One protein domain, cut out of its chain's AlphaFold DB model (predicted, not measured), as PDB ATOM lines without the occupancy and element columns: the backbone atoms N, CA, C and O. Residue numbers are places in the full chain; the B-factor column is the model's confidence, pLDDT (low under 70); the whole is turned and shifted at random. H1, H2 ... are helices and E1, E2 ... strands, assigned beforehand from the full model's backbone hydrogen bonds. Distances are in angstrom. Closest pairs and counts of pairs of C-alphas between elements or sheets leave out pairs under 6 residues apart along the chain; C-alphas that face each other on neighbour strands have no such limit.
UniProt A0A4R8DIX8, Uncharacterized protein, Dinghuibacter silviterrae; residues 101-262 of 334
ATOM      1  N   GLU A 101     -50.686 -25.158  38.890       93.81
ATOM      2  CA  GLU A 101     -50.302 -25.347  40.289       93.81
ATOM      3  C   GLU A 101     -50.322 -26.826  40.676       93.81
ATOM      4  O   GLU A 101     -49.398 -27.310  41.338       93.81
ATOM      5  N   GLY A 102     -51.347 -27.552  40.226       91.19
ATOM      6  CA  GLY A 102     -51.462 -28.990  40.405       91.19
ATOM      7  C   GLY A 102     -50.286 -29.726  39.769       91.19
ATOM      8  O   GLY A 102     -49.566 -30.455  40.461       91.19
ATOM      9  N   VAL A 103     -50.006 -29.451  38.490       89.38
ATOM     10  CA  VAL A 103     -48.863 -30.041  37.781       89.38
ATOM     11  C   VAL A 103     -47.548 -29.688  38.479       89.38
ATOM     12  O   VAL A 103     -46.745 -30.580  38.749       89.38
ATOM     13  N   ALA A 104     -47.331 -28.418  38.832       90.50
ATOM     14  CA  ALA A 104     -46.118 -27.946  39.500       90.50
ATOM     15  C   ALA A 104     -45.871 -28.668  40.833       90.50
ATOM     16  O   ALA A 104     -44.761 -29.146  41.090       90.50
ATOM     17  N   LYS A 105     -46.924 -28.838  41.646       90.56
ATOM     18  CA  LYS A 105     -46.894 -29.630  42.885       90.56
ATOM     19  C   LYS A 105     -46.487 -31.075  42.599       90.56
ATOM     20  O   LYS A 105     -45.664 -31.633  43.329       90.56
ATOM     21  N   GLN A 106     -47.008 -31.675  41.526       85.81
ATOM     22  CA  GLN A 106     -46.649 -33.039  41.150       85.81
ATOM     23  C   GLN A 106     -45.208 -33.160  40.669       85.81
ATOM     24  O   GLN A 106     -44.501 -34.059  41.117       85.81
ATOM     25  N   VAL A 107     -44.719 -32.267  39.819       85.12
ATOM     26  CA  VAL A 107     -43.326 -32.316  39.343       85.12
ATOM     27  C   VAL A 107     -42.325 -31.687  40.323       85.12
ATOM     28  O   VAL A 107     -41.129 -31.677  40.054       85.12
ATOM     29  N   LYS A 108     -42.792 -31.246  41.502       89.25
ATOM     30  CA  LYS A 108     -41.988 -30.669  42.593       89.25
ATOM     31  C   LYS A 108     -41.168 -29.447  42.162       89.25
ATOM     32  O   LYS A 108     -40.022 -29.288  42.580       89.25
ATOM     33  N   VAL A 109     -41.767 -28.568  41.365       89.69
ATOM     34  CA  VAL A 109     -41.198 -27.255  41.024       89.69
ATOM     35  C   VAL A 109     -42.148 -26.138  41.429       89.69
ATOM     36  O   VAL A 109     -43.341 -26.362  41.624       89.69
ATOM     37  N   ALA A 110     -41.625 -24.923  41.571       93.19
ATOM     38  CA  ALA A 110     -42.476 -23.756  41.769       93.19
ATOM     39  C   ALA A 110     -43.350 -23.524  40.514       93.19
ATOM     40  O   ALA A 110     -42.817 -23.627  39.402       93.19
ATOM     41  N   PRO A 111     -44.643 -23.163  40.654       94.38
ATOM     42  CA  PRO A 111     -45.526 -22.886  39.514       94.38
ATOM     43  C   PRO A 111     -44.953 -21.862  38.533       94.38
ATOM     44  O   PRO A 111     -45.108 -22.002  37.325       94.38
ATOM     45  N   GLU A 112     -44.207 -20.881  39.036       94.06
ATOM     46  CA  GLU A 112     -43.649 -19.804  38.213       94.06
ATOM     47  C   GLU A 112     -42.485 -20.294  37.346       94.06
ATOM     48  O   GLU A 112     -42.319 -19.847  36.214       94.06
ATOM     49  N   VAL A 113     -41.716 -21.258  37.863       91.75
ATOM     50  CA  VAL A 113     -40.641 -21.933  37.124       91.75
ATOM     51  C   VAL A 113     -41.239 -22.840  36.055       91.75
ATOM     52  O   VAL A 113     -40.765 -22.823  34.922       91.75
ATOM     53  N   LEU A 114     -42.305 -23.581  36.388       91.69
ATOM     54  CA  LEU A 114     -43.048 -24.377  35.409       91.69
ATOM     55  C   LEU A 114     -43.608 -23.486  34.296       91.69
ATOM     56  O   LEU A 114     -43.389 -23.774  33.124       91.69
ATOM     57  N   ARG A 115     -44.272 -22.380  34.651       93.44
ATOM     58  CA  ARG A 115     -44.818 -21.421  33.685       93.44
ATOM     59  C   ARG A 115     -43.730 -20.887  32.767       93.44
ATOM     60  O   ARG A 115     -43.875 -20.991  31.558       93.44
ATOM     61  N   ALA A 116     -42.639 -20.365  33.326       91.69
ATOM     62  CA  ALA A 116     -41.531 -19.837  32.533       91.69
ATOM     63  C   ALA A 116     -40.941 -20.907  31.598       91.69
ATOM     64  O   ALA A 116     -40.738 -20.647  30.416       91.69
ATOM     65  N   GLY A 117     -40.739 -22.132  32.094       90.19
ATOM     66  CA  GLY A 117     -40.228 -23.243  31.291       90.19
ATOM     67  C   GLY A 117     -41.152 -23.645  30.140       90.19
ATOM     68  O   GLY A 117     -40.667 -23.906  29.037       90.19
ATOM     69  N   LEU A 118     -42.466 -23.658  30.380       91.06
ATOM     70  CA  LEU A 118     -43.470 -23.907  29.350       91.06
ATOM     71  C   LEU A 118     -43.465 -22.788  28.305       91.06
ATOM     72  O   LEU A 118     -43.335 -23.092  27.126       91.06
ATOM     73  N   GLU A 119     -43.538 -21.523  28.730       92.19
ATOM     74  CA  GLU A 119     -43.601 -20.340  27.853       92.19
ATOM     75  C   GLU A 119     -42.355 -20.163  26.978       92.19
ATOM     76  O   GLU A 119     -42.449 -19.763  25.820       92.19
ATOM     77  N   GLU A 120     -41.174 -20.495  27.500       86.62
ATOM     78  CA  GLU A 120     -39.931 -20.417  26.731       86.62
ATOM     79  C   GLU A 120     -39.801 -21.531  25.678       86.62
ATOM     80  O   GLU A 120     -38.948 -21.435  24.793       86.62
ATOM     81  N   GLY A 121     -40.584 -22.613  25.781       75.75
ATOM     82  CA  GLY A 121     -40.536 -23.751  24.856       75.75
ATOM     83  C   GLY A 121     -39.170 -24.455  24.778       75.75
ATOM     84  O   GLY A 121     -38.912 -25.216  23.845       75.75
ATOM     85  N   LYS A 122     -38.270 -24.205  25.740       70.44
ATOM     86  CA  LYS A 122     -36.905 -24.771  25.788       70.44
ATOM     87  C   LYS A 122     -36.844 -26.176  26.385       70.44
ATOM     88  O   LYS A 122     -35.765 -26.767  26.443       70.44
ATOM     89  N   GLY A 123     -37.989 -26.693  26.814       70.81
ATOM     90  CA  GLY A 123     -38.083 -27.910  27.594       70.81
ATOM     91  C   GLY A 123     -37.569 -27.711  29.022       70.81
ATOM     92  O   GLY A 123     -36.575 -27.026  29.275       70.81
ATOM     93  N   MET A 124     -38.239 -28.319  29.993       79.19
ATOM     94  CA  MET A 124     -37.808 -28.290  31.383       79.19
ATOM     95  C   MET A 124     -36.732 -29.347  31.627       79.19
ATOM     96  O   MET A 124     -36.990 -30.551  31.621       79.19
ATOM     97  N   LYS A 125     -35.498 -28.894  31.874       71.31
ATOM     98  CA  LYS A 125     -34.389 -29.793  32.216       71.31
ATOM     99  C   LYS A 125     -34.697 -30.561  33.503       71.31
ATOM    100  O   LYS A 125     -34.989 -29.959  34.530       71.31
ATOM    101  N   GLY A 126     -34.557 -31.886  33.452       68.31
ATOM    102  CA  GLY A 126     -34.666 -32.755  34.629       68.31
ATOM    103  C   GLY A 126     -36.091 -33.141  35.028       68.31
ATOM    104  O   GLY A 126     -36.247 -33.835  36.026       68.31
ATOM    105  N   ILE A 127     -37.108 -32.736  34.262       70.38
ATOM    106  CA  ILE A 127     -38.471 -33.252  34.403       70.38
ATOM    107  C   ILE A 127     -38.718 -34.161  33.215       70.38
ATOM    108  O   ILE A 127     -38.924 -33.701  32.094       70.38
ATOM    109  N   THR A 128     -38.633 -35.467  33.452       64.56
ATOM    110  CA  THR A 128     -38.913 -36.457  32.416       64.56
ATOM    111  C   THR A 128     -40.344 -36.951  32.539       64.56
ATOM    112  O   THR A 128     -40.908 -37.016  33.634       64.56
ATOM    113  N   ILE A 129     -40.926 -37.394  31.425       61.03
ATOM    114  CA  ILE A 129     -42.200 -38.115  31.454       61.03
ATOM    115  C   ILE A 129     -42.117 -39.351  32.359       61.03
ATOM    116  O   ILE A 129     -43.095 -39.706  32.999       61.03
ATOM    117  N   ASN A 130     -40.939 -39.967  32.509       62.28
ATOM    118  CA  ASN A 130     -40.730 -41.083  33.434       62.28
ATOM    119  C   ASN A 130     -40.959 -40.691  34.902       62.28
ATOM    120  O   ASN A 130     -41.403 -41.527  35.690       62.28
ATOM    121  N   ASP A 131     -40.714 -39.434  35.274       66.31
ATOM    122  CA  ASP A 131     -41.022 -38.917  36.614       66.31
ATOM    123  C   ASP A 131     -42.533 -38.723  36.823       66.31
ATOM    124  O   ASP A 131     -43.015 -38.780  37.958       66.31
ATOM    125  N   ILE A 132     -43.277 -38.559  35.725       64.19
ATOM    126  CA  ILE A 132     -44.742 -38.490  35.684       64.19
ATOM    127  C   ILE A 132     -45.343 -39.913  35.659       64.19
ATOM    128  O   ILE A 132     -46.193 -40.231  36.491       64.19
ATOM    129  N   TYR A 133     -44.838 -40.818  34.811       62.88
ATOM    130  CA  TYR A 133     -45.262 -42.223  34.702       62.88
ATOM    131  C   TYR A 133     -45.083 -43.007  36.002       62.88
ATOM    132  O   TYR A 133     -45.974 -43.755  36.403       62.88
ATOM    133  N   LYS A 134     -43.953 -42.829  36.709       61.00
ATOM    134  CA  LYS A 134     -43.688 -43.507  37.996       61.00
ATOM    135  C   LYS A 134     -44.743 -43.206  39.065       61.00
ATOM    136  O   LYS A 134     -44.807 -43.913  40.067       61.00
ATOM    137  N   LYS A 135     -45.566 -42.174  38.864       60.50
ATOM    138  CA  LYS A 135     -46.664 -41.788  39.759       60.50
ATOM    139  C   LYS A 135     -48.021 -42.364  39.346       60.50
ATOM    140  O   LYS A 135     -49.032 -41.962  39.909       60.50
ATOM    141  N   GLY A 136     -48.044 -43.308  38.401       52.16
ATOM    142  CA  GLY A 136     -49.260 -43.990  37.953       52.16
ATOM    143  C   GLY A 136     -50.122 -43.157  37.005       52.16
ATOM    144  O   GLY A 136     -51.311 -43.428  36.878       52.16
ATOM    145  N   PHE A 137     -49.545 -42.135  36.370       58.38
ATOM    146  CA  PHE A 137     -50.243 -41.315  35.390       58.38
ATOM    147  C   PHE A 137     -50.102 -41.914  33.991       58.38
ATOM    148  O   PHE A 137     -48.996 -42.259  33.574       58.38
ATOM    149  N   ASP A 138     -51.219 -42.002  33.275       57.91
ATOM    150  CA  ASP A 138     -51.249 -42.307  31.852       57.91
ATOM    151  C   ASP A 138     -51.178 -40.981  31.074       57.91
ATOM    152  O   ASP A 138     -52.130 -40.201  31.100       57.91
ATOM    153  N   PRO A 139     -50.065 -40.661  30.404       50.41
ATOM    154  CA  PRO A 139     -49.910 -39.426  29.656       50.41
ATOM    155  C   PRO A 139     -50.561 -39.479  28.272       50.41
ATOM    156  O   PRO A 139     -50.456 -38.499  27.536       50.41
ATOM    157  N   SER A 140     -51.255 -40.573  27.934       52.81
ATOM    158  CA  SER A 140     -52.322 -40.529  26.933       52.81
ATOM    159  C   SER A 140     -53.576 -39.818  27.460       52.81
ATOM    160  O   SER A 140     -54.464 -39.487  26.674       52.81
ATOM    161  N   SER A 141     -53.656 -39.542  28.772       53.84
ATOM    162  CA  SER A 141     -54.823 -38.893  29.349       53.84
ATOM    163  C   SER A 141     -54.936 -37.455  28.863       53.84
ATOM    164  O   SER A 141     -54.110 -36.570  29.093       53.84
ATOM    165  N   GLU A 142     -56.058 -37.230  28.208       62.94
ATOM    166  CA  GLU A 142     -56.550 -35.975  27.664       62.94
ATOM    167  C   GLU A 142     -56.727 -34.861  28.725       62.94
ATOM    168  O   GLU A 142     -57.193 -33.770  28.410       62.94
ATOM    169  N   SER A 143     -56.365 -35.144  29.980       71.12
ATOM    170  CA  SER A 143     -56.567 -34.338  31.181       71.12
ATOM    171  C   SER A 143     -55.344 -33.543  31.648       71.12
ATOM    172  O   SER A 143     -55.457 -32.823  32.637       71.12
ATOM    173  N   LEU A 144     -54.180 -33.629  30.986       84.81
ATOM    174  CA  LEU A 144     -52.985 -32.855  31.378       84.81
ATOM    175  C   LEU A 144     -53.061 -31.381  30.925       84.81
ATOM    176  O   LEU A 144     -52.100 -30.827  30.405       84.81
ATOM    177  N   THR A 145     -54.205 -30.713  31.061       90.81
ATOM    178  CA  THR A 145     -54.372 -29.336  30.561       90.81
ATOM    179  C   THR A 145     -53.499 -28.323  31.304       90.81
ATOM    180  O   THR A 145     -53.195 -27.269  30.752       90.81
ATOM    181  N   GLY A 146     -53.021 -28.655  32.509       91.25
ATOM    182  CA  GLY A 146     -52.157 -27.788  33.312       91.25
ATOM    183  C   GLY A 146     -50.752 -27.561  32.739       91.25
ATOM    184  O   GLY A 146     -50.054 -26.669  33.213       91.25
ATOM    185  N   VAL A 147     -50.327 -28.332  31.725       91.88
ATOM    186  CA  VAL A 147     -49.057 -28.084  31.006       91.88
ATOM    187  C   VAL A 147     -49.220 -27.247  29.741       91.88
ATOM    188  O   VAL A 147     -48.229 -26.987  29.063       91.88
ATOM    189  N   VAL A 148     -50.439 -26.833  29.383       94.56
ATOM    190  CA  VAL A 148     -50.635 -25.938  28.239       94.56
ATOM    191  C   VAL A 148     -50.129 -24.545  28.637       94.56
ATOM    192  O   VAL A 148     -50.614 -23.998  29.630       94.56
ATOM    193  N   PRO A 149     -49.166 -23.955  27.901       94.94
ATOM    194  CA  PRO A 149     -48.666 -22.616  28.184       94.94
ATOM    195  C   PRO A 149     -49.820 -21.606  28.286       94.94
ATOM    196  O   PRO A 149     -50.625 -21.520  27.349       94.94
ATOM    197  N   PRO A 150     -49.928 -20.839  29.387       94.81
ATOM    198  CA  PRO A 150     -51.010 -19.878  29.567       94.81
ATOM    199  C   PRO A 150     -51.158 -18.887  28.409       94.81
ATOM    200  O   PRO A 150     -52.287 -18.568  28.040       94.81
ATOM    201  N   SER A 151     -50.060 -18.448  27.784       95.31
ATOM    202  CA  SER A 151     -50.082 -17.549  26.621       95.31
ATOM    203  C   SER A 151     -50.908 -18.076  25.443       95.31
ATOM    204  O   SER A 151     -51.515 -17.284  24.718       95.31
ATOM    205  N   LEU A 152     -51.020 -19.400  25.283       96.31
ATOM    206  CA  LEU A 152     -51.875 -20.002  24.261       96.31
ATOM    207  C   LEU A 152     -53.362 -19.783  24.553       96.31
ATOM    208  O   LEU A 152     -54.153 -19.716  23.614       96.31
ATOM    209  N   LEU A 153     -53.743 -19.612  25.821       97.38
ATOM    210  CA  LEU A 153     -55.130 -19.550  26.290       97.38
ATOM    211  C   LEU A 153     -55.633 -18.122  26.566       97.38
ATOM    212  O   LEU A 153     -56.834 -17.910  26.735       97.38
ATOM    213  N   VAL A 154     -54.747 -17.122  26.592       96.19
ATOM    214  CA  VAL A 154     -55.123 -15.727  26.873       96.19
ATOM    215  C   VAL A 154     -55.938 -15.122  25.723       96.19
ATOM    216  O   VAL A 154     -55.577 -15.254  24.550       96.19
ATOM    217  N   ASN A 155     -57.013 -14.401  26.063       97.19
ATOM    218  CA  ASN A 155     -57.841 -13.620  25.132       97.19
ATOM    219  C   ASN A 155     -58.322 -14.420  23.909       97.19
ATOM    220  O   ASN A 155     -58.313 -13.913  22.786       97.19
ATOM    221  N   LEU A 156     -58.696 -15.685  24.110       97.81
ATOM    222  CA  LEU A 156     -59.255 -16.497  23.036       97.81
ATOM    223  C   LEU A 156     -60.626 -15.953  22.586       97.81
ATOM    224  O   LEU A 156     -61.404 -15.486  23.427       97.81
ATOM    225  N   PRO A 157     -60.955 -16.037  21.282       97.81
ATOM    226  CA  PRO A 157     -62.293 -15.737  20.778       97.81
ATOM    227  C   PRO A 157     -63.384 -16.557  21.478       97.81
ATOM    228  O   PRO A 157     -63.120 -17.602  22.071       97.81
ATOM    229  N   GLN A 158     -64.639 -16.114  21.391       97.06
ATOM    230  CA  GLN A 158     -65.758 -16.858  21.986       97.06
ATOM    231  C   GLN A 158     -66.190 -18.054  21.127       97.06
ATOM    232  O   GLN A 158     -66.518 -19.108  21.671       97.06
ATOM    233  N   GLN A 159     -66.171 -17.913  19.798       97.94
ATOM    234  CA  GLN A 159     -66.623 -18.962  18.884       97.94
ATOM    235  C   GLN A 159     -65.621 -20.127  18.831       97.94
ATOM    236  O   GLN A 159     -64.427 -19.880  18.649       97.94
ATOM    237  N   PRO A 160     -66.069 -21.395  18.941       98.06
ATOM    238  CA  PRO A 160     -65.172 -22.551  18.948       98.06
ATOM    239  C   PRO A 160     -64.243 -22.642  17.731       98.06
ATOM    240  O   PRO A 160     -63.056 -22.890  17.905       98.06
ATOM    241  N   ALA A 161     -64.748 -22.389  16.520       97.88
ATOM    242  CA  ALA A 161     -63.928 -22.418  15.305       97.88
ATOM    243  C   ALA A 161     -62.801 -21.374  15.348       97.88
ATOM    244  O   ALA A 161     -61.644 -21.704  15.090       97.88
ATOM    245  N   ASP A 162     -63.114 -20.153  15.782       98.38
ATOM    246  CA  ASP A 162     -62.133 -19.074  15.911       98.38
ATOM    247  C   ASP A 162     -61.098 -19.374  17.009       98.38
ATOM    248  O   ASP A 162     -59.923 -19.031  16.864       98.38
ATOM    249  N   LYS A 163     -61.497 -20.049  18.103       98.25
ATOM    250  CA  LYS A 163     -60.557 -20.536  19.129       98.25
ATOM    251  C   LYS A 163     -59.565 -21.534  18.545       98.25
ATOM    252  O   LYS A 163     -58.369 -21.388  18.770       98.25
ATOM    253  N   VAL A 164     -60.061 -22.537  17.820       98.38
ATOM    254  CA  VAL A 164     -59.236 -23.593  17.215       98.38
ATOM    255  C   VAL A 164     -58.240 -22.988  16.230       98.38
ATOM    256  O   VAL A 164     -57.050 -23.284  16.313       98.38
ATOM    257  N   GLU A 165     -58.697 -22.072  15.376       98.38
ATOM    258  CA  GLU A 165     -57.833 -21.351  14.440       98.38
ATOM    259  C   GLU A 165     -56.776 -20.502  15.162       98.38
ATOM    260  O   GLU A 165     -55.588 -20.572  14.847       98.38
ATOM    261  N   THR A 166     -57.173 -19.758  16.197       98.38
ATOM    262  CA  THR A 166     -56.239 -18.959  17.006       98.38
ATOM    263  C   THR A 166     -55.177 -19.840  17.670       98.38
ATOM    264  O   THR A 166     -53.997 -19.489  17.689       98.38
ATOM    265  N   LEU A 167     -55.571 -20.994  18.213       98.12
ATOM    266  CA  LEU A 167     -54.650 -21.943  18.838       98.12
ATOM    267  C   LEU A 167     -53.686 -22.555  17.823       98.12
ATOM    268  O   LEU A 167     -52.499 -22.665  18.122       98.12
ATOM    269  N   PHE A 168     -54.174 -22.912  16.635       97.75
ATOM    270  CA  PHE A 168     -53.342 -23.415  15.545       97.75
ATOM    271  C   PHE A 168     -52.256 -22.401  15.166       97.75
ATOM    272  O   PHE A 168     -51.069 -22.721  15.196       97.75
ATOM    273  N   GLN A 169     -52.643 -21.146  14.926       96.56
ATOM    274  CA  GLN A 169     -51.709 -20.068  14.590       96.56
ATOM    275  C   GLN A 169     -50.679 -19.815  15.699       96.56
ATOM    276  O   GLN A 169     -49.491 -19.649  15.418       96.56
ATOM    277  N   ARG A 170     -51.107 -19.823  16.968       96.00
ATOM    278  CA  ARG A 170     -50.200 -19.637  18.110       96.00
ATOM    279  C   ARG A 170     -49.231 -20.805  18.274       96.00
ATOM    280  O   ARG A 170     -48.048 -20.572  18.490       96.00
ATOM    281  N   LEU A 171     -49.692 -22.048  18.131       94.81
ATOM    282  CA  LEU A 171     -48.830 -23.234  18.192       94.81
ATOM    283  C   LEU A 171     -47.818 -23.276  17.040       94.81
ATOM    284  O   LEU A 171     -46.669 -23.658  17.246       94.81
ATOM    285  N   ASN A 172     -48.201 -22.799  15.858       93.25
ATOM    286  CA  ASN A 172     -47.304 -22.625  14.714       93.25
ATOM    287  C   ASN A 172     -46.177 -21.608  14.988       93.25
ATOM    288  O   ASN A 172     -45.101 -21.703  14.404       93.25
ATOM    289  N   GLN A 173     -46.376 -20.674  15.919       91.88
ATOM    290  CA  GLN A 173     -45.344 -19.740  16.385       91.88
ATOM    291  C   GLN A 173     -44.618 -20.226  17.649       91.88
ATOM    292  O   GLN A 173     -43.618 -19.635  18.057       91.88
ATOM    293  N   PHE A 174     -45.114 -21.290  18.282       90.50
ATOM    294  CA  PHE A 174     -44.595 -21.778  19.548       90.50
ATOM    295  C   PHE A 174     -43.393 -22.703  19.325       90.50
ATOM    296  O   PHE A 174     -43.503 -23.621  18.512       90.50
ATOM    297  N   PRO A 175     -42.271 -22.547  20.054       88.50
ATOM    298  CA  PRO A 175     -41.078 -23.350  19.810       88.50
ATOM    299  C   PRO A 175     -41.336 -24.861  19.879       88.50
ATOM    300  O   PRO A 175     -41.979 -25.373  20.804       88.50
ATOM    301  N   PHE A 176     -40.789 -25.588  18.903       89.50
ATOM    302  CA  PHE A 176     -40.816 -27.048  18.863       89.50
ATOM    303  C   PHE A 176     -39.604 -27.607  18.116       89.50
ATOM    304  O   PHE A 176     -39.206 -27.088  17.075       89.50
ATOM    305  N   LYS A 177     -38.994 -28.670  18.647       87.56
ATOM    306  CA  LYS A 177     -37.933 -29.432  17.982       87.56
ATOM    307  C   LYS A 177     -38.500 -30.738  17.436       87.56
ATOM    308  O   LYS A 177     -38.777 -31.645  18.214       87.56
ATOM    309  N   TYR A 178     -38.563 -30.871  16.117       86.38
ATOM    310  CA  TYR A 178     -38.857 -32.165  15.514       86.38
ATOM    311  C   TYR A 178     -37.681 -33.127  15.721       86.38
ATOM    312  O   TYR A 178     -36.545 -32.820  15.355       86.38
ATOM    313  N   THR A 179     -37.944 -34.270  16.344       83.25
ATOM    314  CA  THR A 179     -36.967 -35.338  16.611       83.25
ATOM    315  C   THR A 179     -37.335 -36.644  15.918       83.25
ATOM    316  O   THR A 179     -36.490 -37.530  15.837       83.25
ATOM    317  N   GLY A 180     -38.575 -36.779  15.429       81.38
ATOM    318  CA  GLY A 180     -39.104 -38.048  14.918       81.38
ATOM    319  C   GLY A 180     -39.304 -39.107  16.007       81.38
ATOM    320  O   GLY A 180     -39.491 -40.276  15.687       81.38
ATOM    321  N   ILE A 181     -39.227 -38.710  17.280       82.19
ATOM    322  CA  ILE A 181     -39.483 -39.567  18.436       82.19
ATOM    323  C   ILE A 181     -40.789 -39.098  19.059       82.19
ATOM    324  O   ILE A 181     -40.905 -37.928  19.425       82.19
ATOM    325  N   LEU A 182     -41.743 -40.013  19.195       83.94
ATOM    326  CA  LEU A 182     -43.019 -39.736  19.835       83.94
ATOM    327  C   LEU A 182     -42.824 -39.321  21.297       83.94
ATOM    328  O   LEU A 182     -42.376 -40.103  22.133       83.94
ATOM    329  N   GLU A 183     -43.274 -38.114  21.604       82.62
ATOM    330  CA  GLU A 183     -43.591 -37.639  22.947       82.62
ATOM    331  C   GLU A 183     -45.107 -37.468  23.067       82.62
ATOM    332  O   GLU A 183     -45.760 -37.002  22.128       82.62
ATOM    333  N   SER A 184     -45.697 -37.802  24.214       78.50
ATOM    334  CA  SER A 184     -47.125 -37.525  24.401       78.50
ATOM    335  C   SER A 184     -47.408 -36.016  24.365       78.50
ATOM    336  O   SER A 184     -46.535 -35.215  24.697       78.50
ATOM    337  N   GLY A 185     -48.629 -35.588  24.026       72.06
ATOM    338  CA  GLY A 185     -48.977 -34.163  23.894       72.06
ATOM    339  C   GLY A 185     -48.580 -33.322  25.107       72.06
ATOM    340  O   GLY A 185     -47.938 -32.284  24.970       72.06
ATOM    341  N   GLY A 186     -48.863 -33.817  26.310       81.06
ATOM    342  CA  GLY A 186     -48.446 -33.165  27.546       81.06
ATOM    343  C   GLY A 186     -46.925 -33.086  27.724       81.06
ATOM    344  O   GLY A 186     -46.365 -32.042  28.059       81.06
ATOM    345  N   SER A 187     -46.230 -34.178  27.434       82.19
ATOM    346  CA  SER A 187     -44.775 -34.255  27.583       82.19
ATOM    347  C   SER A 187     -44.037 -33.466  26.526       82.19
ATOM    348  O   SER A 187     -43.003 -32.890  26.825       82.19
ATOM    349  N   SER A 188     -44.604 -33.340  25.334       87.88
ATOM    350  CA  SER A 188     -44.050 -32.516  24.267       87.88
ATOM    351  C   SER A 188     -44.130 -31.012  24.574       87.88
ATOM    352  O   SER A 188     -43.258 -30.262  24.140       87.88
ATOM    353  N   PHE A 189     -45.097 -30.549  25.385       90.38
ATOM    354  CA  PHE A 189     -45.039 -29.200  25.973       90.38
ATOM    355  C   PHE A 189     -43.893 -29.077  26.983       90.38
ATOM    356  O   PHE A 189     -43.175 -28.079  26.977       90.38
ATOM    357  N   LEU A 190     -43.692 -30.099  27.818       87.50
ATOM    358  CA  LEU A 190     -42.631 -30.117  28.826       87.50
ATOM    359  C   LEU A 190     -41.229 -30.275  28.231       87.50
ATOM    360  O   LEU A 190     -40.287 -29.744  28.804       87.50
ATOM    361  N   SER A 191     -41.064 -30.997  27.125       86.44
ATOM    362  CA  SER A 191     -39.777 -31.270  26.476       86.44
ATOM    363  C   SER A 191     -39.463 -30.284  25.348       86.44
ATOM    364  O   SER A 191     -38.298 -30.122  24.976       86.44
ATOM    365  N   GLY A 192     -40.490 -29.630  24.791       88.88
ATOM    366  CA  GLY A 192     -40.379 -28.782  23.606       88.88
ATOM    367  C   GLY A 192     -39.987 -29.556  22.342       88.88
ATOM    368  O   GLY A 192     -39.423 -28.965  21.419       88.88
ATOM    369  N   ASN A 193     -40.204 -30.873  22.301       88.56
ATOM    370  CA  ASN A 193     -39.791 -31.735  21.196       88.56
ATOM    371  C   ASN A 193     -40.759 -32.905  20.956       88.56
ATOM    372  O   ASN A 193     -41.645 -33.153  21.772       88.56
ATOM    373  N   GLY A 194     -40.617 -33.576  19.810       89.25
ATOM    374  CA  GLY A 194     -41.425 -34.743  19.454       89.25
ATOM    375  C   GLY A 194     -41.494 -35.008  17.946       89.25
ATOM    376  O   GLY A 194     -40.639 -34.550  17.180       89.25
ATOM    377  N   ASP A 195     -42.544 -35.699  17.510       89.06
ATOM    378  CA  ASP A 195     -42.864 -35.977  16.104       89.06
ATOM    379  C   ASP A 195     -44.204 -35.337  15.659       89.06
ATOM    380  O   ASP A 195     -44.734 -34.438  16.323       89.06
ATOM    381  N   CYS A 196     -44.748 -35.758  14.509       91.81
ATOM    382  CA  CYS A 196     -46.025 -35.252  13.993       91.81
ATOM    383  C   CYS A 196     -47.214 -35.609  14.904       91.81
ATOM    384  O   CYS A 196     -48.116 -34.789  15.092       91.81
ATOM    385  N   MET A 197     -47.197 -36.786  15.534       92.81
ATOM    386  CA  MET A 197     -48.216 -37.187  16.500       92.81
ATOM    387  C   MET A 197     -48.111 -36.340  17.769       92.81
ATOM    388  O   MET A 197     -49.135 -35.867  18.264       92.81
ATOM    389  N   SER A 198     -46.901 -36.072  18.269       92.88
ATOM    390  CA  SER A 198     -46.694 -35.151  19.394       92.88
ATOM    391  C   SER A 198     -47.333 -33.791  19.126       92.88
ATOM    392  O   SER A 198     -48.070 -33.280  19.968       92.88
ATOM    393  N   LEU A 199     -47.118 -33.221  17.936       94.06
ATOM    394  CA  LEU A 199     -47.734 -31.956  17.530       94.06
ATOM    395  C   LEU A 199     -49.268 -32.028  17.494       94.06
ATOM    396  O   LEU A 199     -49.933 -31.167  18.076       94.06
ATOM    397  N   ALA A 200     -49.839 -33.068  16.880       95.06
ATOM    398  CA  ALA A 200     -51.288 -33.269  16.845       95.06
ATOM    399  C   ALA A 200     -51.886 -33.404  18.260       95.06
ATOM    400  O   ALA A 200     -52.949 -32.852  18.555       95.06
ATOM    401  N   GLN A 201     -51.175 -34.067  19.175       94.38
ATOM    402  CA  GLN A 201     -51.583 -34.190  20.571       94.38
ATOM    403  C   GLN A 201     -51.449 -32.874  21.353       94.38
ATOM    404  O   GLN A 201     -52.318 -32.591  22.179       94.38
ATOM    405  N   ARG A 202     -50.433 -32.033  21.091       93.75
ATOM    406  CA  ARG A 202     -50.360 -30.667  21.661       93.75
ATOM    407  C   ARG A 202     -51.569 -29.844  21.264       93.75
ATOM    408  O   ARG A 202     -52.144 -29.157  22.104       93.75
ATOM    409  N   PHE A 203     -51.950 -29.929  19.993       96.12
ATOM    410  CA  PHE A 203     -53.107 -29.224  19.471       96.12
ATOM    411  C   PHE A 203     -54.400 -29.691  20.139       96.12
ATOM    412  O   PHE A 203     -55.131 -28.871  20.694       96.12
ATOM    413  N   LEU A 204     -54.634 -31.006  20.191       95.56
ATOM    414  CA  LEU A 204     -55.776 -31.579  20.904       95.56
ATOM    415  C   LEU A 204     -55.816 -31.114  22.367       95.56
ATOM    416  O   LEU A 204     -56.846 -30.631  22.836       95.56
ATOM    417  N   LEU A 205     -54.694 -31.192  23.082       94.19
ATOM    418  CA  LEU A 205     -54.619 -30.790  24.484       94.19
ATOM    419  C   LEU A 205     -54.885 -29.288  24.684       94.19
ATOM    420  O   LEU A 205     -55.625 -28.915  25.592       94.19
ATOM    421  N   ALA A 206     -54.340 -28.428  23.819       96.25
ATOM    422  CA  ALA A 206     -54.582 -26.987  23.861       96.25
ATOM    423  C   ALA A 206     -56.057 -26.641  23.597       96.25
ATOM    424  O   ALA A 206     -56.628 -25.801  24.290       96.25
ATOM    425  N   THR A 207     -56.703 -27.322  22.644       96.81
ATOM    426  CA  THR A 207     -58.137 -27.124  22.361       96.81
ATOM    427  C   THR A 207     -59.019 -27.564  23.531       96.81
ATOM    428  O   THR A 207     -59.946 -26.841  23.896       96.81
ATOM    429  N   LYS A 208     -58.667 -28.662  24.213       94.69
ATOM    430  CA  LYS A 208     -59.339 -29.099  25.446       94.69
ATOM    431  C   LYS A 208     -59.170 -28.105  26.586       94.69
ATOM    432  O   LYS A 208     -60.159 -27.734  27.213       94.69
ATOM    433  N   ALA A 209     -57.954 -27.606  26.805       95.06
ATOM    434  CA  ALA A 209     -57.693 -26.560  27.795       95.06
ATOM    435  C   ALA A 209     -58.477 -25.262  27.505       95.06
ATOM    436  O   ALA A 209     -58.847 -24.539  28.426       95.06
ATOM    437  N   ALA A 210     -58.787 -24.986  26.234       96.81
ATOM    438  CA  ALA A 210     -59.623 -23.863  25.806       96.81
ATOM    439  C   ALA A 210     -61.147 -24.118  25.889       96.81
ATOM    440  O   ALA A 210     -61.943 -23.244  25.503       96.81
ATOM    441  N   GLY A 211     -61.559 -25.300  26.362       96.00
ATOM    442  CA  GLY A 211     -62.957 -25.722  26.439       96.00
ATOM    443  C   GLY A 211     -63.591 -25.981  25.072       96.00
ATOM    444  O   GLY A 211     -64.783 -25.738  24.902       96.00
ATOM    445  N   VAL A 212     -62.800 -26.397  24.076       96.75
ATOM    446  CA  VAL A 212     -63.304 -26.801  22.760       96.75
ATOM    447  C   VAL A 212     -63.375 -28.323  22.682       96.75
ATOM    448  O   VAL A 212     -62.362 -29.015  22.772       96.75
ATOM    449  N   GLU A 213     -64.582 -28.839  22.478       94.75
ATOM    450  CA  GLU A 213     -64.842 -30.261  22.242       94.75
ATOM    451  C   GLU A 213     -64.882 -30.583  20.740       94.75
ATOM    452  O   GLU A 213     -65.097 -29.701  19.912       94.75
ATOM    453  N   GLY A 214     -64.716 -31.857  20.370       94.44
ATOM    454  CA  GLY A 214     -64.904 -32.329  18.989       94.44
ATOM    455  C   GLY A 214     -63.672 -32.254  18.081       94.44
ATOM    456  O   GLY A 214     -63.777 -32.573  16.897       94.44
ATOM    457  N   VAL A 215     -62.512 -31.865  18.612       96.06
ATOM    458  CA  VAL A 215     -61.229 -32.026  17.915       96.06
ATOM    459  C   VAL A 215     -60.802 -33.488  18.004       96.06
ATOM    460  O   VAL A 215     -60.798 -34.072  19.087       96.06
ATOM    461  N   VAL A 216     -60.434 -34.080  16.871       95.75
ATOM    462  CA  VAL A 216     -59.937 -35.461  16.790       95.75
ATOM    463  C   VAL A 216     -58.600 -35.498  16.066       95.75
ATOM    464  O   VAL A 216     -58.337 -34.663  15.205       95.75
ATOM    465  N   ILE A 217     -57.755 -36.470  16.400       94.94
ATOM    466  CA  ILE A 217     -56.525 -36.730  15.649       94.94
ATOM    467  C   ILE A 217     -56.853 -37.717  14.534       94.94
ATOM    468  O   ILE A 217     -57.520 -38.728  14.762       94.94
ATOM    469  N   GLN A 218     -56.389 -37.416  13.329       94.19
ATOM    470  CA  GLN A 218     -56.405 -38.337  12.199       94.19
ATOM    471  C   GLN A 218     -54.980 -38.630  11.749       94.19
ATOM    472  O   GLN A 218     -54.049 -37.894  12.086       94.19
ATOM    473  N   SER A 219     -54.831 -39.711  10.988       92.69
ATOM    474  CA  SER A 219     -53.552 -40.114  10.434       92.69
ATOM    475  C   SER A 219     -53.654 -40.612   8.999       92.69
ATOM    476  O   SER A 219     -54.716 -41.038   8.534       92.69
ATOM    477  N   ASP A 220     -52.524 -40.553   8.307       89.88
ATOM    478  CA  ASP A 220     -52.263 -41.266   7.066       89.88
ATOM    479  C   ASP A 220     -51.107 -42.244   7.314       89.88
ATOM    480  O   ASP A 220     -49.986 -41.784   7.528       89.88
ATOM    481  N   PRO A 221     -51.340 -43.568   7.301       88.25
ATOM    482  CA  PRO A 221     -50.298 -44.566   7.535       88.25
ATOM    483  C   PRO A 221     -49.401 -44.796   6.306       88.25
ATOM    484  O   PRO A 221     -48.663 -45.776   6.251       88.25
ATOM    485  N   THR A 222     -49.525 -43.962   5.271       85.62
ATOM    486  CA  THR A 222     -48.710 -44.070   4.064       85.62
ATOM    487  C   THR A 222     -47.346 -43.446   4.311       85.62
ATOM    488  O   THR A 222     -47.242 -42.239   4.544       85.62
ATOM    489  N   ALA A 223     -46.299 -44.250   4.150       87.00
ATOM    490  CA  ALA A 223     -44.940 -43.746   4.159       87.00
ATOM    491  C   ALA A 223     -44.722 -42.735   3.018       87.00
ATOM    492  O   ALA A 223     -45.146 -42.955   1.879       87.00
ATOM    493  N   MET A 224     -44.065 -41.618   3.321       88.81
ATOM    494  CA  MET A 224     -43.892 -40.515   2.377       88.81
ATOM    495  C   MET A 224     -42.541 -39.828   2.540       88.81
ATOM    496  O   MET A 224     -42.005 -39.729   3.646       88.81
ATOM    497  N   VAL A 225     -42.024 -39.317   1.421       88.94
ATOM    498  CA  VAL A 225     -40.843 -38.458   1.383       88.94
ATOM    499  C   VAL A 225     -41.227 -37.108   0.803       88.94
ATOM    500  O   VAL A 225     -41.727 -37.030  -0.311       88.94
ATOM    501  N   VAL A 226     -40.980 -36.031   1.534       88.00
ATOM    502  CA  VAL A 226     -41.356 -34.674   1.115       88.00
ATOM    503  C   VAL A 226     -40.181 -33.716   1.262       88.00
ATOM    504  O   VAL A 226     -39.216 -34.000   1.973       88.00
ATOM    505  N   ALA A 227     -40.258 -32.560   0.604       87.69
ATOM    506  CA  ALA A 227     -39.325 -31.474   0.870       87.69
ATOM    507  C   ALA A 227     -39.416 -31.057   2.347       87.69
ATOM    508  O   ALA A 227     -40.507 -30.946   2.905       87.69
ATOM    509  N   SER A 228     -38.268 -30.852   2.992       85.56
ATOM    510  CA  SER A 228     -38.257 -30.301   4.348       85.56
ATOM    511  C   SER A 228     -38.632 -28.819   4.333       85.56
ATOM    512  O   SER A 228     -38.321 -28.086   3.391       85.56
ATOM    513  N   HIS A 229     -39.278 -28.372   5.407       83.75
ATOM    514  CA  HIS A 229     -39.708 -26.990   5.582       83.75
ATOM    515  C   HIS A 229     -39.275 -26.440   6.945       83.75
ATOM    516  O   HIS A 229     -38.939 -27.183   7.870       83.75
ATOM    517  N   ALA A 230     -39.249 -25.114   7.048       85.94
ATOM    518  CA  ALA A 230     -39.106 -24.417   8.317       85.94
ATOM    519  C   ALA A 230     -40.376 -24.632   9.148       85.94
ATOM    520  O   ALA A 230     -41.478 -24.450   8.633       85.94
ATOM    521  N   ILE A 231     -40.219 -25.002  10.418       86.19
ATOM    522  CA  ILE A 231     -41.345 -25.277  11.320       86.19
ATOM    523  C   ILE A 231     -41.160 -24.593  12.660       86.19
ATOM    524  O   ILE A 231     -40.042 -24.514  13.170       86.19
ATOM    525  N   HIS A 232     -42.262 -24.122  13.248       86.56
ATOM    526  CA  HIS A 232     -42.313 -23.661  14.641       86.56
ATOM    527  C   HIS A 232     -41.200 -22.664  15.017       86.56
ATOM    528  O   HIS A 232     -40.547 -22.787  16.059       86.56
ATOM    529  N   GLY A 233     -40.951 -21.697  14.126       70.31
ATOM    530  CA  GLY A 233     -39.947 -20.644  14.311       70.31
ATOM    531  C   GLY A 233     -38.493 -21.095  14.131       70.31
ATOM    532  O   GLY A 233     -37.587 -20.413  14.610       70.31
ATOM    533  N   ARG A 234     -38.250 -22.237  13.477       75.06
ATOM    534  CA  ARG A 234     -36.906 -22.777  13.226       75.06
ATOM    535  C   ARG A 234     -36.583 -22.854  11.743       75.06
ATOM    536  O   ARG A 234     -37.477 -22.909  10.905       75.06
ATOM    537  N   GLU A 235     -35.288 -22.883  11.445       81.88
ATOM    538  CA  GLU A 235     -34.772 -23.127  10.098       81.88
ATOM    539  C   GLU A 235     -35.238 -24.485   9.557       81.88
ATOM    540  O   GLU A 235     -35.654 -25.367  10.309       81.88
ATOM    541  N   THR A 236     -35.158 -24.658   8.239       81.81
ATOM    542  CA  THR A 236     -35.445 -25.933   7.582       81.81
ATOM    543  C   THR A 236     -34.523 -27.029   8.120       81.81
ATOM    544  O   THR A 236     -33.305 -26.971   7.952       81.81
ATOM    545  N   VAL A 237     -35.100 -28.056   8.747       77.44
ATOM    546  CA  VAL A 237     -34.352 -29.191   9.306       77.44
ATOM    547  C   VAL A 237     -34.813 -30.460   8.626       77.44
ATOM    548  O   VAL A 237     -35.883 -30.938   8.952       77.44
ATOM    549  N   ALA A 238     -34.016 -31.051   7.740       87.62
ATOM    550  CA  ALA A 238     -34.283 -32.401   7.234       87.62
ATOM    551  C   ALA A 238     -34.174 -33.458   8.353       87.62
ATOM    552  O   ALA A 238     -33.438 -33.258   9.320       87.62
ATOM    553  N   ASN A 239     -34.841 -34.604   8.198       87.56
ATOM    554  CA  ASN A 239     -34.742 -35.743   9.127       87.56
ATOM    555  C   ASN A 239     -34.081 -36.972   8.475       87.56
ATOM    556  O   ASN A 239     -33.729 -37.925   9.170       87.56
ATOM    557  N   VAL A 240     -33.829 -36.918   7.166       89.56
ATOM    558  CA  VAL A 240     -33.074 -37.927   6.421       89.56
ATOM    559  C   VAL A 240     -31.646 -37.439   6.195       89.56
ATOM    560  O   VAL A 240     -31.406 -36.246   6.008       89.56
ATOM    561  N   ASP A 241     -30.672 -38.337   6.285       90.44
ATOM    562  CA  ASP A 241     -29.262 -38.020   6.078       90.44
ATOM    563  C   ASP A 241     -28.961 -37.772   4.590       90.44
ATOM    564  O   ASP A 241     -29.507 -38.449   3.715       90.44
ATOM    565  N   GLY A 242     -28.094 -36.795   4.304       81.81
ATOM    566  CA  GLY A 242     -27.619 -36.489   2.948       81.81
ATOM    567  C   GLY A 242     -28.598 -35.758   2.020       81.81
ATOM    568  O   GLY A 242     -28.240 -35.501   0.874       81.81
ATOM    569  N   THR A 243     -29.805 -35.395   2.473       87.75
ATOM    570  CA  THR A 243     -30.819 -34.735   1.626       87.75
ATOM    571  C   THR A 243     -31.599 -33.656   2.387       87.75
ATOM    572  O   THR A 243     -31.687 -33.719   3.615       87.75
ATOM    573  N   PRO A 244     -32.205 -32.670   1.695       89.12
ATOM    574  CA  PRO A 244     -33.110 -31.694   2.301       89.12
ATOM    575  C   PRO A 244     -34.539 -32.257   2.439       89.12
ATOM    576  O   PRO A 244     -35.513 -31.522   2.269       89.12
ATOM    577  N   LEU A 245     -34.682 -33.560   2.686       89.38
ATOM    578  CA  LEU A 245     -35.970 -34.247   2.681       89.38
ATOM    579  C   LEU A 245     -36.406 -34.632   4.092       89.38
ATOM    580  O   LEU A 245     -35.595 -34.859   5.002       89.38
ATOM    581  N   TRP A 246     -37.718 -34.740   4.244       89.44
ATOM    582  CA  TRP A 246     -38.332 -35.476   5.326       89.44
ATOM    583  C   TRP A 246     -38.834 -36.828   4.872       89.44
ATOM    584  O   TRP A 246     -39.397 -36.940   3.791       89.44
ATOM    585  N   PHE A 247     -38.669 -37.822   5.734       89.06
ATOM    586  CA  PHE A 247     -39.286 -39.131   5.632       89.06
ATOM    587  C   PHE A 247     -40.182 -39.372   6.845       89.06
ATOM    588  O   PHE A 247     -39.772 -39.112   7.983       89.06
ATOM    589  N   PHE A 248     -41.375 -39.898   6.592       86.81
ATOM    590  CA  PHE A 248     -42.323 -40.314   7.616       86.81
ATOM    591  C   PHE A 248     -42.906 -41.676   7.247       86.81
ATOM    592  O   PHE A 248     -43.164 -41.923   6.070       86.81
ATOM    593  N   HIS A 249     -43.126 -42.541   8.238       85.44
ATOM    594  CA  HIS A 249     -43.873 -43.792   8.052       85.44
ATOM    595  C   HIS A 249     -45.382 -43.558   8.067       85.44
ATOM    596  O   HIS A 249     -46.128 -44.231   7.365       85.44
ATOM    597  N   ASP A 250     -45.807 -42.591   8.864       88.19
ATOM    598  CA  ASP A 250     -47.166 -42.120   8.986       88.19
ATOM    599  C   ASP A 250     -47.153 -40.608   9.233       88.19
ATOM    600  O   ASP A 250     -46.124 -40.000   9.533       88.19
ATOM    601  N   HIS A 251     -48.306 -39.974   9.068       91.94
ATOM    602  CA  HIS A 251     -48.452 -38.550   9.329       91.94
ATOM    603  C   HIS A 251     -49.740 -38.255  10.084       91.94
ATOM    604  O   HIS A 251     -50.759 -38.883   9.812       91.94
ATOM    605  N   HIS A 252     -49.697 -37.305  11.018       93.44
ATOM    606  CA  HIS A 252     -50.774 -37.024  11.967       93.44
ATOM    607  C   HIS A 252     -51.158 -35.544  11.969       93.44
ATOM    608  O   HIS A 252     -50.292 -34.671  11.941       93.44
ATOM    609  N   TRP A 253     -52.458 -35.260  12.061       95.62
ATOM    610  CA  TRP A 253     -53.001 -33.898  12.121       95.62
ATOM    611  C   TRP A 253     -54.277 -33.833  12.971       95.62
ATOM    612  O   TRP A 253     -54.931 -34.848  13.232       95.62
ATOM    613  N   GLY A 254     -54.647 -32.627  13.404       96.06
ATOM    614  CA  GLY A 254     -55.926 -32.378  14.070       96.06
ATOM    615  C   GLY A 254     -57.052 -32.138  13.067       96.06
ATOM    616  O   GLY A 254     -56.834 -31.550  12.012       96.06
ATOM    617  N   VAL A 255     -58.275 -32.553  13.391       97.19
ATOM    618  CA  VAL A 255     -59.475 -32.253  12.601       97.19
ATOM    619  C   VAL A 255     -60.554 -31.669  13.492       97.19
ATOM    620  O   VAL A 255     -60.893 -32.249  14.524       97.19
ATOM    621  N   PHE A 256     -61.126 -30.545  13.065       98.00
ATOM    622  CA  PHE A 256     -62.259 -29.903  13.721       98.00
ATOM    623  C   PHE A 256     -63.266 -29.434  12.671       98.00
ATOM    624  O   PHE A 256     -62.905 -28.724  11.738       98.00
ATOM    625  N   GLN A 257     -64.525 -29.867  12.801       97.12
ATOM    626  CA  GLN A 257     -65.615 -29.519  11.874       97.12
ATOM    627  C   GLN A 257     -65.275 -29.744  10.383       97.12
ATOM    628  O   GLN A 257     -65.713 -29.002   9.510       97.12
ATOM    629  N   GLY A 258     -64.495 -30.790  10.086       96.00
ATOM    630  CA  GLY A 258     -64.061 -31.138   8.727       96.00
ATOM    631  C   GLY A 258     -62.810 -30.400   8.235       96.00
ATOM    632  O   GLY A 258     -62.231 -30.815   7.233       96.00
ATOM    633  N   THR A 259     -62.349 -29.374   8.950       97.44
ATOM    634  CA  THR A 259     -61.103 -28.656   8.655       97.44
ATOM    635  C   THR A 259     -59.915 -29.405   9.250       97.44
ATOM    636  O   THR A 259     -59.962 -29.819  10.411       97.44
ATOM    637  N   LYS A 260     -58.852 -29.586   8.459       96.56
ATOM    638  CA  LYS A 260     -57.583 -30.173   8.908       96.56
ATOM    639  C   LYS A 260     -56.671 -29.084   9.463       96.56
ATOM    640  O   LYS A 260     -56.669 -27.977   8.947       96.56
ATOM    641  N   TYR A 261     -55.902 -29.426  10.485       97.12
ATOM    642  CA  TYR A 261     -54.926 -28.566  11.142       97.12
ATOM    643  C   TYR A 261     -53.622 -29.340  11.239       97.12
ATOM    644  O   TYR A 261     -53.439 -30.173  12.136       97.12
ATOM    645  N   ASP A 262     -52.749 -29.112  10.268       94.94
ATOM    646  CA  ASP A 262     -51.475 -29.792  10.148       94.94
ATOM    647  C   ASP A 262     -50.384 -28.934  10.775       94.94
ATOM    648  O   ASP A 262     -49.958 -27.925  10.219       94.94
TER     649      ASP A 262
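This is residues 101 to 262 of the 334 residues of an uncharacterized protein of Dinghuibacter silviterrae (UniProt A0A4R8DIX8). A small three-stranded sheet, E1 E4 E5, is covered on one face by the helices H7 and H5, in two layers, helices on one face of a sheet, and H6 packs across H7. The short helices H1, H2 and H3 gather at one end of the longest axis, and the hairpin E2 E3 lies at the other. The 162 printed residues hold seven named helices, then five named strands; both sheets, E1 - E4 - E5 and E2 - E3, are antiparallel, and the class is mixed, helices and strands. The whole is compact, with a radius of gyration of the C-alphas of 15.7 A and spans of 44 by 38 by 28 A.

Begin at E4, residues 251 to 256, the inner strand. Beside it find E1, residues 216 to 220, with N 218 and O 253 within hydrogen-bond range at 3.0 A, and E5, residues 259 to 261, with N 261 and O 254 at 2.8 A; E4 and E5 form a hairpin. H7, residues 196 to 209, lies over E4 at a height over the sheet of 9.0 A and runs along the strands, at 5 degrees to E4 on the local plane. H5, residues 160 to 173, is on the sheet too, and touches H7 at a steep tilt of 47 degrees, opposite ways; H7 touches H5 with its residues 203 to 207 alone, closest at the C-alphas of Val 164 and Thr 207, 6.3 A. H6, residues 185 to 191, touches H7 about perpendicular, at 73 degrees, closest at the C-alphas of Gly 185 and Gln 201, 4.2 A. H4, residues 150 to 153, touches H5 with the C-alphas of Leu 152 and Arg 170 closest, 6.4 A. H2, residues 111 to 119, only just touches H6, with 3 pairs of C-alphas within 8 A, closest Leu 118 and Leu 190 at 6.3 A. H1, residues 101 to 107, and H2 touch only at the corner, Ala 104 to Pro 111, 5.1 A between C-alphas; H3, residues 129 to 133, only just touches H1, with 3 pairs, closest at the C-alphas of Val 107 and Ile 132, 7.3 A. E3, residues 245 to 248, runs on into E4 at 74 degrees and forms a hairpin with E2, residues 224 to 227, where N 226 and O 246 are 2.9 A apart. Every O i to N i+4 pair is within hydrogen-bond range in H1, H2, H3, H5, H6 and H7; H4 is too short for one.

Find C-alpha 251 at (-48.452, -38.550, 9.329); from there E4 runs 16.9 A. H5 is 20.2 A long, H7 20.1 A, E1 13.7 A and H2 12.1 A. H1 begins at C-alpha 101, (-50.302, -25.347, 40.289), and E5 ends at C-alpha 261, (-54.926, -28.566, 11.142).

The C-alphas of Gln 158 and Gly 242 are farthest apart, 46.9 A. The printed part has no cut; the long links are H3 to H4, H5 to H6 and E2 to E3. The mean pLDDT of the printed part is 87.2; look for values under 70 at residue 126 and residues 128 to 142.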